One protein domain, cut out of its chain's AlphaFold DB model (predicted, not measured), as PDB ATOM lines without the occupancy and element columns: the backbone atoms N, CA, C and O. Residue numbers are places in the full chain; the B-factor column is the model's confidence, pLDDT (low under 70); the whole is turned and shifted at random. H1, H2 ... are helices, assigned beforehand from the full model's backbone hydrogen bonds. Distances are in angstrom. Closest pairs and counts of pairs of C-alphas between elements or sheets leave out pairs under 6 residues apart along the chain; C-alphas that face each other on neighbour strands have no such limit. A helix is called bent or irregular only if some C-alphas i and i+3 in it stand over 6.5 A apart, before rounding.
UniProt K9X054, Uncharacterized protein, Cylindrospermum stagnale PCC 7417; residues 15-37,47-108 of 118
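Overview. This is residues 15 to 37 and 47 to 108 of the 118 residues of an uncharacterized protein of Cylindrospermum stagnale PCC 7417 (UniProt K9X054). Look for four helices set side by side round a ring, in the order H1a, H2, H3, H4, making an up-and-down bundle in which each runs against the one before it in the chain. The long first helix is bent, and its second arm, H1b, turns off and runs past one end of the bundle. The printed part has 85 residues with four named helices, H1 to H4 in chain order, and no named strand; the class is all helix. The whole is compact, with a radius of gyration of the C-alphas of 12.3 A, yet elongated in outline, spanning 40 by 21 by 21 A.

Arrangement. Begin with the longest helix, H1, residues 15 to 37: by its hydrogen bonds it was assigned as one helix, but it is bent, with C-alphas 24 and 27 lying 7.1 A apart. Its arms, H1a of residues 15 to 24 and H1b of residues 27 to 37, stand at a steep tilt of 46 degrees. Look next at H4, residues 94 to 105, which touches H1a with its residues 98 to 102 alone; the closest C-alphas are those of Ile 22 and Leu 98, 6.2 A apart, at a shallow tilt of 26 degrees, opposite ways. H4 only just touches H1b, with 3 pairs of C-alphas within 8 A and residue 94 alone; Leu 29 and Val 94 are closest, their C-alphas 5.9 A apart. H3, residues 77 to 89, forms a helical hairpin with H4, the closest C-alphas being those of Met 84 and Val 97 at 6.1 A. H2, residues 52 to 69, forms another with H3, touching it with residues 56 to 64 alone; the C-alphas of Ser 56 and Ile 81 are closest at 6.7 A, and the shallow tilt of 33 degrees is only just short of steep. H2 and H1a only just touch, with 3 pairs of C-alphas within 8 A, closest at Thr 17 and Ile 66, 7.3 A. H1a and H3 are apart, and H2 and H4 are apart. In H1a, H1b, H2 and H3 every O i to N i+4 pair is within hydrogen-bond range; in H4, 6 of 8 are.

Along the chain. Find C-alpha 15 at (275.017, 314.611, 344.638); H1a covers 14.2 A from there to C-alpha 24, and H1b covers 15.4 A. H2 runs 25.9 A from C-alpha 52 at (262.769, 325.264, 324.335), and H3 runs 17.9 A. H4 runs 19.3 A to C-alpha 105 at (273.344, 324.600, 345.804); it is irregular, with C-alphas 102 and 105 7.8 A apart.

Size, cuts and confidence. The two C-alphas farthest apart are those of His 37 and Gly 71, at 40.0 A. Residues 38 to 46 are not printed, and C-alphas 37 and 47 are 8.8 A apart across the cut. Of the links that are printed whole, H3 to H4 is tight and H2 to H3 is short. Mean pLDDT of the printed part is 71.9, and 26 residues are under 70, among them 47 to 57 and 70 to 78.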
ATOM      1  N   GLU A  15     273.899 314.451 345.565       74.75
ATOM      2  CA  GLU A  15     275.017 314.611 344.638       74.75
ATOM      3  C   GLU A  15     275.050 313.538 343.538       74.75
ATOM      4  O   GLU A  15     275.255 313.879 342.376       74.75
ATOM      5  N   ASN A  16     274.790 312.268 343.864       78.31
ATOM      6  CA  ASN A  16     274.754 311.197 342.863       78.31
ATOM      7  C   ASN A  16     273.582 311.394 341.900       78.31
ATOM      8  O   ASN A  16     273.723 311.194 340.699       78.31
ATOM      9  N   THR A  17     272.436 311.833 342.414       73.56
ATOM     10  CA  THR A  17     271.252 312.084 341.591       73.56
ATOM     11  C   THR A  17     271.407 313.323 340.699       73.56
ATOM     12  O   THR A  17     270.872 313.369 339.595       73.56
ATOM     13  N   ILE A  18     272.184 314.318 341.130       77.75
ATOM     14  CA  ILE A  18     272.560 315.461 340.287       77.75
ATOM     15  C   ILE A  18     273.487 315.016 339.149       77.75
ATOM     16  O   ILE A  18     273.311 315.458 338.017       77.75
ATOM     17  N   GLU A  19     274.430 314.110 339.407       81.81
ATOM     18  CA  GLU A  19     275.248 313.533 338.332       81.81
ATOM     19  C   GLU A  19     274.411 312.656 337.379       81.81
ATOM     20  O   GLU A  19     274.617 312.707 336.170       81.81
ATOM     21  N   GLU A  20     273.390 311.941 337.869       79.06
ATOM     22  CA  GLU A  20     272.422 311.245 337.003       79.06
ATOM     23  C   GLU A  20     271.636 312.214 336.104       79.06
ATOM     24  O   GLU A  20     271.413 311.916 334.929       79.06
ATOM     25  N   LEU A  21     271.247 313.389 336.615       74.44
ATOM     26  CA  LEU A  21     270.627 314.440 335.800       74.44
ATOM     27  C   LEU A  21     271.570 314.940 334.709       74.44
ATOM     28  O   LEU A  21     271.157 315.111 333.563       74.44
ATOM     29  N   ILE A  22     272.831 315.170 335.063       80.50
ATOM     30  CA  ILE A  22     273.864 315.617 334.127       80.50
ATOM     31  C   ILE A  22     274.047 314.594 333.011       80.50
ATOM     32  O   ILE A  22     273.976 314.962 331.840       80.50
ATOM     33  N   GLU A  23     274.217 313.317 333.350       84.19
ATOM     34  CA  GLU A  23     274.373 312.244 332.365       84.19
ATOM     35  C   GLU A  23     273.122 312.070 331.495       84.19
ATOM     36  O   GLU A  23     273.232 311.846 330.289       84.19
ATOM     37  N   TYR A  24     271.929 312.255 332.067       78.44
ATOM     38  CA  TYR A  24     270.680 312.217 331.312       78.44
ATOM     39  C   TYR A  24     270.571 313.365 330.296       78.44
ATOM     40  O   TYR A  24     270.188 313.126 329.152       78.44
ATOM     41  N   PHE A  25     270.909 314.602 330.680       73.31
ATOM     42  CA  PHE A  25     270.728 315.782 329.821       73.31
ATOM     43  C   PHE A  25     271.858 316.019 328.827       73.31
ATOM     44  O   PHE A  25     271.608 316.556 327.746       73.31
ATOM     45  N   LYS A  26     273.084 315.604 329.150       81.62
ATOM     46  CA  LYS A  26     274.274 315.777 328.310       81.62
ATOM     47  C   LYS A  26     274.055 315.454 326.822       81.62
ATOM     48  O   LYS A  26     274.351 316.330 326.016       81.62
ATOM     49  N   PRO A  27     273.502 314.291 326.413       79.31
ATOM     50  CA  PRO A  27     273.303 314.000 324.990       79.31
ATOM     51  C   PRO A  27     272.322 314.961 324.299       79.31
ATOM     52  O   PRO A  27     272.535 315.310 323.139       79.31
ATOM     53  N   TYR A  28     271.280 315.424 324.996       73.94
ATOM     54  CA  TYR A  28     270.311 316.379 324.446       73.94
ATOM     55  C   TYR A  28     270.929 317.766 324.266       73.94
ATOM     56  O   TYR A  28     270.745 318.397 323.227       73.94
ATOM     57  N   LEU A  29     271.699 318.218 325.261       75.44
ATOM     58  CA  LEU A  29     272.406 319.496 325.213       75.44
ATOM     59  C   LEU A  29     273.454 319.502 324.095       75.44
ATOM     60  O   LEU A  29     273.504 320.448 323.316       75.44
ATOM     61  N   THR A  30     274.245 318.429 323.975       78.19
ATOM     62  CA  THR A  30     275.250 318.284 322.914       78.19
ATOM     63  C   THR A  30     274.619 318.298 321.532       78.19
ATOM     64  O   THR A  30     275.046 319.080 320.688       78.19
ATOM     65  N   LYS A  31     273.568 317.502 321.309       76.19
ATOM     66  CA  LYS A  31     272.901 317.442 320.007       76.19
ATOM     67  C   LYS A  31     272.324 318.801 319.595       76.19
ATOM     68  O   LYS A  31     272.574 319.248 318.484       76.19
ATOM     69  N   ASN A  32     271.611 319.483 320.493       72.69
ATOM     70  CA  ASN A  32     271.030 320.794 320.181       72.69
ATOM     71  C   ASN A  32     272.109 321.852 319.894       72.69
ATOM     72  O   ASN A  32     271.936 322.694 319.013       72.69
ATOM     73  N   TYR A  33     273.232 321.800 320.618       74.38
ATOM     74  CA  TYR A  33     274.381 322.671 320.380       74.38
ATOM     75  C   TYR A  33     275.033 322.398 319.011       74.38
ATOM     76  O   TYR A  33     275.309 323.329 318.254       74.38
ATOM     77  N   GLU A  34     275.241 321.129 318.654       77.06
ATOM     78  CA  GLU A  34     275.779 320.721 317.348       77.06
ATOM     79  C   GLU A  34     274.848 321.100 316.189       77.06
ATOM     80  O   GLU A  34     275.314 321.647 315.184       77.06
ATOM     81  N   ASP A  35     273.540 320.873 316.333       72.56
ATOM     82  CA  ASP A  35     272.524 321.239 315.341       72.56
ATOM     83  C   ASP A  35     272.538 322.759 315.083       72.56
ATOM     84  O   ASP A  35     272.543 323.197 313.929       72.56
ATOM     85  N   TYR A  36     272.653 323.578 316.134       69.12
ATOM     86  CA  TYR A  36     272.801 325.034 316.019       69.12
ATOM     87  C   TYR A  36     274.048 325.456 315.229       69.12
ATOM     88  O   TYR A  36     273.966 326.298 314.329       69.12
ATOM     89  N   HIS A  37     275.202 324.857 315.530       68.50
ATOM     90  CA  HIS A  37     276.453 325.181 314.843       68.50
ATOM     91  C   HIS A  37     276.487 324.676 313.395       68.50
ATOM     92  O   HIS A  37     277.094 325.318 312.537       68.50
ATOM     93  N   TRP A  47     270.117 328.328 320.539       63.25
ATOM     94  CA  TRP A  47     269.901 326.875 320.402       63.25
ATOM     95  C   TRP A  47     268.852 326.314 321.386       63.25
ATOM     96  O   TRP A  47     268.432 325.165 321.269       63.25
ATOM     97  N   VAL A  48     268.376 327.166 322.303       54.50
ATOM     98  CA  VAL A  48     267.131 327.020 323.064       54.50
ATOM     99  C   VAL A  48     265.906 326.936 322.153       54.50
ATOM    100  O   VAL A  48     265.112 326.027 322.325       54.50
ATOM    101  N   ASP A  49     265.752 327.816 321.166       55.09
ATOM    102  CA  ASP A  49     264.514 327.985 320.386       55.09
ATOM    103  C   ASP A  49     264.211 326.782 319.476       55.09
ATOM    104  O   ASP A  49     263.072 326.567 319.070       55.09
ATOM    105  N   ILE A  50     265.222 325.955 319.186       53.81
ATOM    106  CA  ILE A  50     265.074 324.709 318.416       53.81
ATOM    107  C   ILE A  50     264.426 323.597 319.277       53.81
ATOM    108  O   ILE A  50     263.965 322.589 318.743       53.81
ATOM    109  N   GLY A  51     264.303 323.785 320.599       52.53
ATOM    110  CA  GLY A  51     263.722 322.783 321.499       52.53
ATOM    111  C   GLY A  51     263.257 323.280 322.874       52.53
ATOM    112  O   GLY A  51     263.202 322.457 323.788       52.53
ATOM    113  N   GLU A  52     262.937 324.570 323.040       55.59
ATOM    114  CA  GLU A  52     262.769 325.264 324.335       55.59
ATOM    115  C   GLU A  52     261.716 324.610 325.231       55.59
ATOM    116  O   GLU A  52     261.970 324.352 326.410       55.59
ATOM    117  N   GLU A  53     260.562 324.261 324.658       56.78
ATOM    118  CA  GLU A  53     259.487 323.564 325.374       56.78
ATOM    119  C   GLU A  53     259.896 322.140 325.769       56.78
ATOM    120  O   GLU A  53     259.536 321.662 326.844       56.78
ATOM    121  N   SER A  54     260.699 321.462 324.940       62.69
ATOM    122  CA  SER A  54     261.154 320.106 325.252       62.69
ATOM    123  C   SER A  54     262.228 320.121 326.339       62.69
ATOM    124  O   SER A  54     262.132 319.365 327.299       62.69
ATOM    125  N   LEU A  55     263.219 321.010 326.256       66.88
ATOM    126  CA  LEU A  55     264.347 321.007 327.179       66.88
ATOM    127  C   LEU A  55     263.924 321.485 328.572       66.88
ATOM    128  O   LEU A  55     264.229 320.822 329.562       66.88
ATOM    129  N   SER A  56     263.179 322.590 328.650       67.19
ATOM    130  CA  SER A  56     262.689 323.123 329.926       67.19
ATOM    131  C   SER A  56     261.707 322.161 330.600       67.19
ATOM    132  O   SER A  56     261.870 321.871 331.783       67.19
ATOM    133  N   GLY A  57     260.775 321.571 329.840       69.69
ATOM    134  CA  GLY A  57     259.822 320.581 330.343       69.69
ATOM    135  C   GLY A  57     260.490 319.308 330.873       69.69
ATOM    136  O   GLY A  57     260.157 318.855 331.966       69.69
ATOM    137  N   HIS A  58     261.481 318.758 330.158       70.75
ATOM    138  CA  HIS A  58     262.192 317.556 330.618       70.75
ATOM    139  C   HIS A  58     263.056 317.838 331.853       70.75
ATOM    140  O   HIS A  58     263.106 317.012 332.769       70.75
ATOM    141  N   ILE A  59     263.713 319.004 331.906       71.06
ATOM    142  CA  ILE A  59     264.453 319.458 333.091       71.06
ATOM    143  C   ILE A  59     263.507 319.599 334.275       71.06
ATOM    144  O   ILE A  59     263.797 319.069 335.348       71.06
ATOM    145  N   GLU A  60     262.365 320.255 334.094       75.38
ATOM    146  CA  GLU A  60     261.379 320.447 335.151       75.38
ATOM    147  C   GLU A  60     260.829 319.118 335.677       75.38
ATOM    148  O   GLU A  60     260.815 318.899 336.889       75.38
ATOM    149  N   GLU A  61     260.416 318.217 334.785       77.31
ATOM    150  CA  GLU A  61     259.850 316.916 335.140       77.31
ATOM    151  C   GLU A  61     260.854 316.060 335.920       77.31
ATOM    152  O   GLU A  61     260.551 315.590 337.022       77.31
ATOM    153  N   LYS A  62     262.075 315.896 335.395       72.88
ATOM    154  CA  LYS A  62     263.110 315.093 336.060       72.88
ATOM    155  C   LYS A  62     263.528 315.688 337.392       72.88
ATOM    156  O   LYS A  62     263.634 314.959 338.378       72.88
ATOM    157  N   SER A  63     263.692 317.005 337.448       71.94
ATOM    158  CA  SER A  63     264.051 317.698 338.681       71.94
ATOM    159  C   SER A  63     262.946 317.550 339.734       71.94
ATOM    160  O   SER A  63     263.240 317.248 340.888       71.94
ATOM    161  N   LYS A  64     261.665 317.669 339.357       74.38
ATOM    162  CA  LYS A  64     260.526 317.442 340.266       74.38
ATOM    163  C   LYS A  64     260.502 316.023 340.826       74.38
ATOM    164  O   LYS A  64     260.287 315.873 342.025       74.38
ATOM    165  N   ILE A  65     260.713 315.004 339.988       72.50
ATOM    166  CA  ILE A  65     260.762 313.599 340.426       72.50
ATOM    167  C   ILE A  65     261.829 313.435 341.507       72.50
ATOM    168  O   ILE A  65     261.526 312.984 342.607       72.50
ATOM    169  N   ILE A  66     263.044 313.896 341.217       68.44
ATOM    170  CA  ILE A  66     264.188 313.792 342.121       68.44
ATOM    171  C   ILE A  66     263.898 314.524 343.423       68.44
ATOM    172  O   ILE A  66     263.885 313.924 344.489       68.44
ATOM    173  N   PHE A  67     263.587 315.813 343.369       70.81
ATOM    174  CA  PHE A  67     263.451 316.604 344.587       70.81
ATOM    175  C   PHE A  67     262.245 316.195 345.447       70.81
ATOM    176  O   PHE A  67     262.331 316.268 346.675       70.81
ATOM    177  N   ASN A  68     261.173 315.672 344.842       71.19
ATOM    178  CA  ASN A  68     260.079 315.054 345.592       71.19
ATOM    179  C   ASN A  68     260.525 313.784 346.330       71.19
ATOM    180  O   ASN A  68     260.131 313.596 347.482       71.19
ATOM    181  N   GLU A  69     261.351 312.932 345.712       70.88
ATOM    182  CA  GLU A  69     261.889 311.733 346.368       70.88
ATOM    183  C   GLU A  69     262.727 312.093 347.603       70.88
ATOM    184  O   GLU A  69     262.601 311.434 348.631       70.88
ATOM    185  N   TYR A  70     263.472 313.203 347.567       65.50
ATOM    186  CA  TYR A  70     264.236 313.724 348.712       65.50
ATOM    187  C   TYR A  70     263.404 314.535 349.725       65.50
ATOM    188  O   TYR A  70     263.960 315.104 350.668       65.50
ATOM    189  N   GLY A  71     262.075 314.599 349.574       59.53
ATOM    190  CA  GLY A  71     261.192 315.323 350.497       59.53
ATOM    191  C   GLY A  71     261.385 316.841 350.474       59.53
ATOM    192  O   GLY A  71     261.090 317.524 351.457       59.53
ATOM    193  N   MET A  72     261.898 317.379 349.371       63.12
ATOM    194  CA  MET A  72     262.157 318.802 349.221       63.12
ATOM    195  C   MET A  72     260.985 319.499 348.543       63.12
ATOM    196  O   MET A  72     260.577 319.138 347.441       63.12
ATOM    197  N   GLN A  73     260.482 320.563 349.170       55.47
ATOM    198  CA  GLN A  73     259.538 321.455 348.508       55.47
ATOM    199  C   GLN A  73     260.266 322.307 347.469       55.47
ATOM    200  O   GLN A  73     261.152 323.112 347.766       55.47
ATOM    201  N   VAL A  74     259.859 322.109 346.226       53.72
ATOM    202  CA  VAL A  74     260.406 322.767 345.056       53.72
ATOM    203  C   VAL A  74     259.821 324.174 344.933       53.72
ATOM    204  O   VAL A  74     258.777 324.375 344.322       53.72
ATOM    205  N   LEU A  75     260.493 325.165 345.511       57.88
ATOM    206  CA  LEU A  75     260.176 326.583 345.268       57.88
ATOM    207  C   LEU A  75     261.182 327.260 344.329       57.88
ATOM    208  O   LEU A  75     260.969 328.393 343.914       57.88
ATOM    209  N   TRP A  76     262.275 326.574 343.992       65.25
ATOM    210  CA  TRP A  76     263.435 327.155 343.319       65.25
ATOM    211  C   TRP A  76     263.741 326.522 341.952       65.25
ATOM    212  O   TRP A  76     264.536 327.092 341.211       65.25
ATOM    213  N   ILE A  77     263.086 325.412 341.569       66.81
ATOM    214  CA  ILE A  77     263.221 324.842 340.211       66.81
ATOM    215  C   ILE A  77     262.911 325.882 339.126       66.81
ATOM    216  O   ILE A  77     263.698 325.945 338.190       66.81
ATOM    217  N   PRO A  78     261.865 326.731 339.231       68.50
ATOM    218  CA  PRO A  78     261.627 327.758 338.216       68.50
ATOM    219  C   PRO A  78     262.821 328.705 338.045       68.50
ATOM    220  O   PRO A  78     263.279 328.896 336.929       68.50
ATOM    221  N   ALA A  79     263.405 329.205 339.140       71.75
ATOM    222  CA  ALA A  79     264.570 330.094 339.092       71.75
ATOM    223  C   ALA A  79     265.843 329.392 338.578       71.75
ATOM    224  O   ALA A  79     266.660 329.991 337.881       71.75
ATOM    225  N   TRP A  80     266.017 328.110 338.911       74.50
ATOM    226  CA  TRP A  80     267.122 327.293 338.412       74.50
ATOM    227  C   TRP A  80     266.971 327.013 336.908       74.50
ATOM    228  O   TRP A  80     267.924 327.182 336.152       74.50
ATOM    229  N   ILE A  81     265.763 326.694 336.435       72.88
ATOM    230  CA  ILE A  81     265.453 326.572 335.003       72.88
ATOM    231  C   ILE A  81     265.665 327.903 334.285       72.88
ATOM    232  O   ILE A  81     266.329 327.934 333.254       72.88
ATOM    233  N   GLU A  82     265.167 329.008 334.837       75.94
ATOM    234  CA  GLU A  82     265.347 330.344 334.265       75.94
ATOM    235  C   GLU A  82     266.826 330.720 334.133       75.94
ATOM    236  O   GLU A  82     267.223 331.260 333.102       75.94
ATOM    237  N   GLY A  83     267.662 330.401 335.125       77.88
ATOM    238  CA  GLY A  83     269.098 330.661 335.042       77.88
ATOM    239  C   GLY A  83     269.822 329.768 334.026       77.88
ATOM    240  O   GLY A  83     270.687 330.268 333.304       77.88
ATOM    241  N   MET A  84     269.425 328.495 333.881       76.94
ATOM    242  CA  MET A  84     269.910 327.639 332.785       76.94
ATOM    243  C   MET A  84     269.532 328.233 331.430       76.94
ATOM    244  O   MET A  84     270.395 328.411 330.575       76.94
ATOM    245  N   LEU A  85     268.262 328.601 331.241       74.31
ATOM    246  CA  LEU A  85     267.781 329.206 330.000       74.31
ATOM    247  C   LEU A  85     268.497 330.529 329.704       74.31
ATOM    248  O   LEU A  85     268.872 330.772 328.562       74.31
ATOM    249  N   ALA A  86     268.737 331.366 330.714       78.25
ATOM    250  CA  ALA A  86     269.481 332.612 330.565       78.25
ATOM    251  C   ALA A  86     270.928 332.369 330.117       78.25
ATOM    252  O   ALA A  86     271.405 333.042 329.201       78.25
ATOM    253  N   LEU A  87     271.605 331.379 330.707       76.06
ATOM    254  CA  LEU A  87     272.952 330.989 330.303       76.06
ATOM    255  C   LEU A  87     272.972 330.550 328.838       76.06
ATOM    256  O   LEU A  87     273.803 331.026 328.063       76.06
ATOM    257  N   VAL A  88     272.021 329.711 328.434       72.19
ATOM    258  CA  VAL A  88     271.936 329.272 327.044       72.19
ATOM    259  C   VAL A  88     271.644 330.445 326.101       72.19
ATOM    260  O   VAL A  88     272.319 330.599 325.083       72.19
ATOM    261  N   ARG A  89     270.703 331.325 326.463       72.94
ATOM    262  CA  ARG A  89     270.353 332.525 325.684       72.94
ATOM    263  C   ARG A  89     271.502 333.522 325.537       72.94
ATOM    264  O   ARG A  89     271.492 334.333 324.619       72.94
ATOM    265  N   SER A  90     272.481 333.480 326.439       73.81
ATOM    266  CA  SER A  90     273.681 334.323 326.390       73.81
ATOM    267  C   SER A  90     274.812 333.756 325.522       73.81
ATOM    268  O   SER A  90     275.900 334.326 325.494       73.81
ATOM    269  N   GLY A  91     274.576 332.645 324.812       67.62
ATOM    270  CA  GLY A  91     275.602 331.952 324.029       67.62
ATOM    271  C   GLY A  91     276.433 330.966 324.854       67.62
ATOM    272  O   GLY A  91     277.556 330.637 324.477       67.62
ATOM    273  N   GLY A  92     275.900 330.501 325.989       72.50
ATOM    274  CA  GLY A  92     276.516 329.448 326.788       72.50
ATOM    275  C   GLY A  92     276.672 328.144 325.997       72.50
ATOM    276  O   GLY A  92     275.845 327.801 325.148       72.50
ATOM    277  N   ASN A  93     277.741 327.409 326.297       78.62
ATOM    278  CA  ASN A  93     278.005 326.084 325.741       78.62
ATOM    279  C   ASN A  93     277.471 324.975 326.668       78.62
ATOM    280  O   ASN A  93     277.017 325.232 327.787       78.62
ATOM    281  N   VAL A  94     277.553 323.725 326.208       78.19
ATOM    282  CA  VAL A  94     277.122 322.542 326.974       78.19
ATOM    283  C   VAL A  94     277.789 322.483 328.350       78.19
ATOM    284  O   VAL A  94     277.110 322.261 329.348       78.19
ATOM    285  N   GLU A  95     279.102 322.722 328.424       84.00
ATOM    286  CA  GLU A  95     279.858 322.679 329.683       84.00
ATOM    287  C   GLU A  95     279.338 323.691 330.706       84.00
ATOM    288  O   GLU A  95     279.187 323.350 331.878       84.00
ATOM    289  N   GLY A  96     278.991 324.903 330.264       81.50
ATOM    290  CA  GLY A  96     278.394 325.927 331.112       81.50
ATOM    291  C   GLY A  96     277.050 325.490 331.690       81.50
ATOM    292  O   GLY A  96     276.817 325.658 332.885       81.50
ATOM    293  N   VAL A  97     276.177 324.891 330.875       78.56
ATOM    294  CA  VAL A  97     274.869 324.393 331.342       78.56
ATOM    295  C   VAL A  97     275.043 323.252 332.340       78.56
ATOM    296  O   VAL A  97     274.394 323.238 333.383       78.56
ATOM    297  N   LEU A  98     275.963 322.321 332.075       82.69
ATOM    298  CA  LEU A  98     276.267 321.236 333.008       82.69
ATOM    299  C   LEU A  98     276.857 321.760 334.324       82.69
ATOM    300  O   LEU A  98     276.498 321.271 335.394       82.69
ATOM    301  N   GLN A  99     277.724 322.774 334.269       84.50
ATOM    302  CA  GLN A  99     278.254 323.422 335.466       84.50
ATOM    303  C   GLN A  99     277.144 324.123 336.258       84.50
ATOM    304  O   GLN A  99     277.078 323.989 337.476       84.50
ATOM    305  N   PHE A 100     276.214 324.785 335.575       80.50
ATOM    306  CA  PHE A 100     275.051 325.398 336.209       80.50
ATOM    307  C   PHE A 100     274.171 324.361 336.933       80.50
ATOM    308  O   PHE A 100     273.669 324.619 338.031       80.50
ATOM    309  N   ILE A 101     274.009 323.163 336.356       78.75
ATOM    310  CA  ILE A 101     273.308 322.051 337.013       78.75
ATOM    311  C   ILE A 101     274.066 321.611 338.280       78.75
ATOM    312  O   ILE A 101     273.448 321.396 339.323       78.75
ATOM    313  N   ARG A 102     275.403 321.539 338.238       80.94
ATOM    314  CA  ARG A 102     276.234 321.234 339.425       80.94
ATOM    315  C   ARG A 102     276.134 322.297 340.515       80.94
ATOM    316  O   ARG A 102     276.149 321.960 341.699       80.94
ATOM    317  N   ASP A 103     275.952 323.554 340.130       79.31
ATOM    318  CA  ASP A 103     275.857 324.696 341.040       79.31
ATOM    319  C   ASP A 103     274.453 324.875 341.655       79.31
ATOM    320  O   ASP A 103     274.157 325.914 342.248       79.31
ATOM    321  N   TRP A 104     273.588 323.850 341.594       75.56
ATOM    322  CA  TRP A 104     272.231 323.845 342.167       75.56
ATOM    323  C   TRP A 104     272.168 324.345 343.622       75.56
ATOM    324  O   TRP A 104     271.191 324.979 344.021       75.56
ATOM    325  N   LYS A 105     273.228 324.126 344.412       73.50
ATOM    326  CA  LYS A 105     273.344 324.600 345.804       73.50
ATOM    327  C   LYS A 105     273.313 326.129 345.922       73.50
ATOM    328  O   LYS A 105     272.831 326.639 346.928       73.50
ATOM    329  N   GLY A 106     273.811 326.856 344.919       71.94
ATOM    330  CA  GLY A 106     273.774 328.322 344.873       71.94
ATOM    331  C   GLY A 106     272.373 328.875 344.597       71.94
ATOM    332  O   GLY A 106     272.022 329.946 345.088       71.94
ATOM    333  N   TYR A 107     271.555 328.103 343.880       67.44
ATOM    334  CA  TYR A 107     270.146 328.404 343.585       67.44
ATOM    335  C   TYR A 107     269.190 327.876 344.646       67.44
ATOM    336  O   TYR A 107     267.987 328.110 344.577       67.44
ATOM    337  N   TYR A 108     269.734 327.197 345.648       65.00
ATOM    338  CA  TYR A 108     269.039 326.790 346.842       65.00
ATOM    339  C   TYR A 108     268.974 327.987 347.799       65.00
ATOM    340  O   TYR A 108     269.943 328.253 348.523       65.00
TER     341      TYR A 108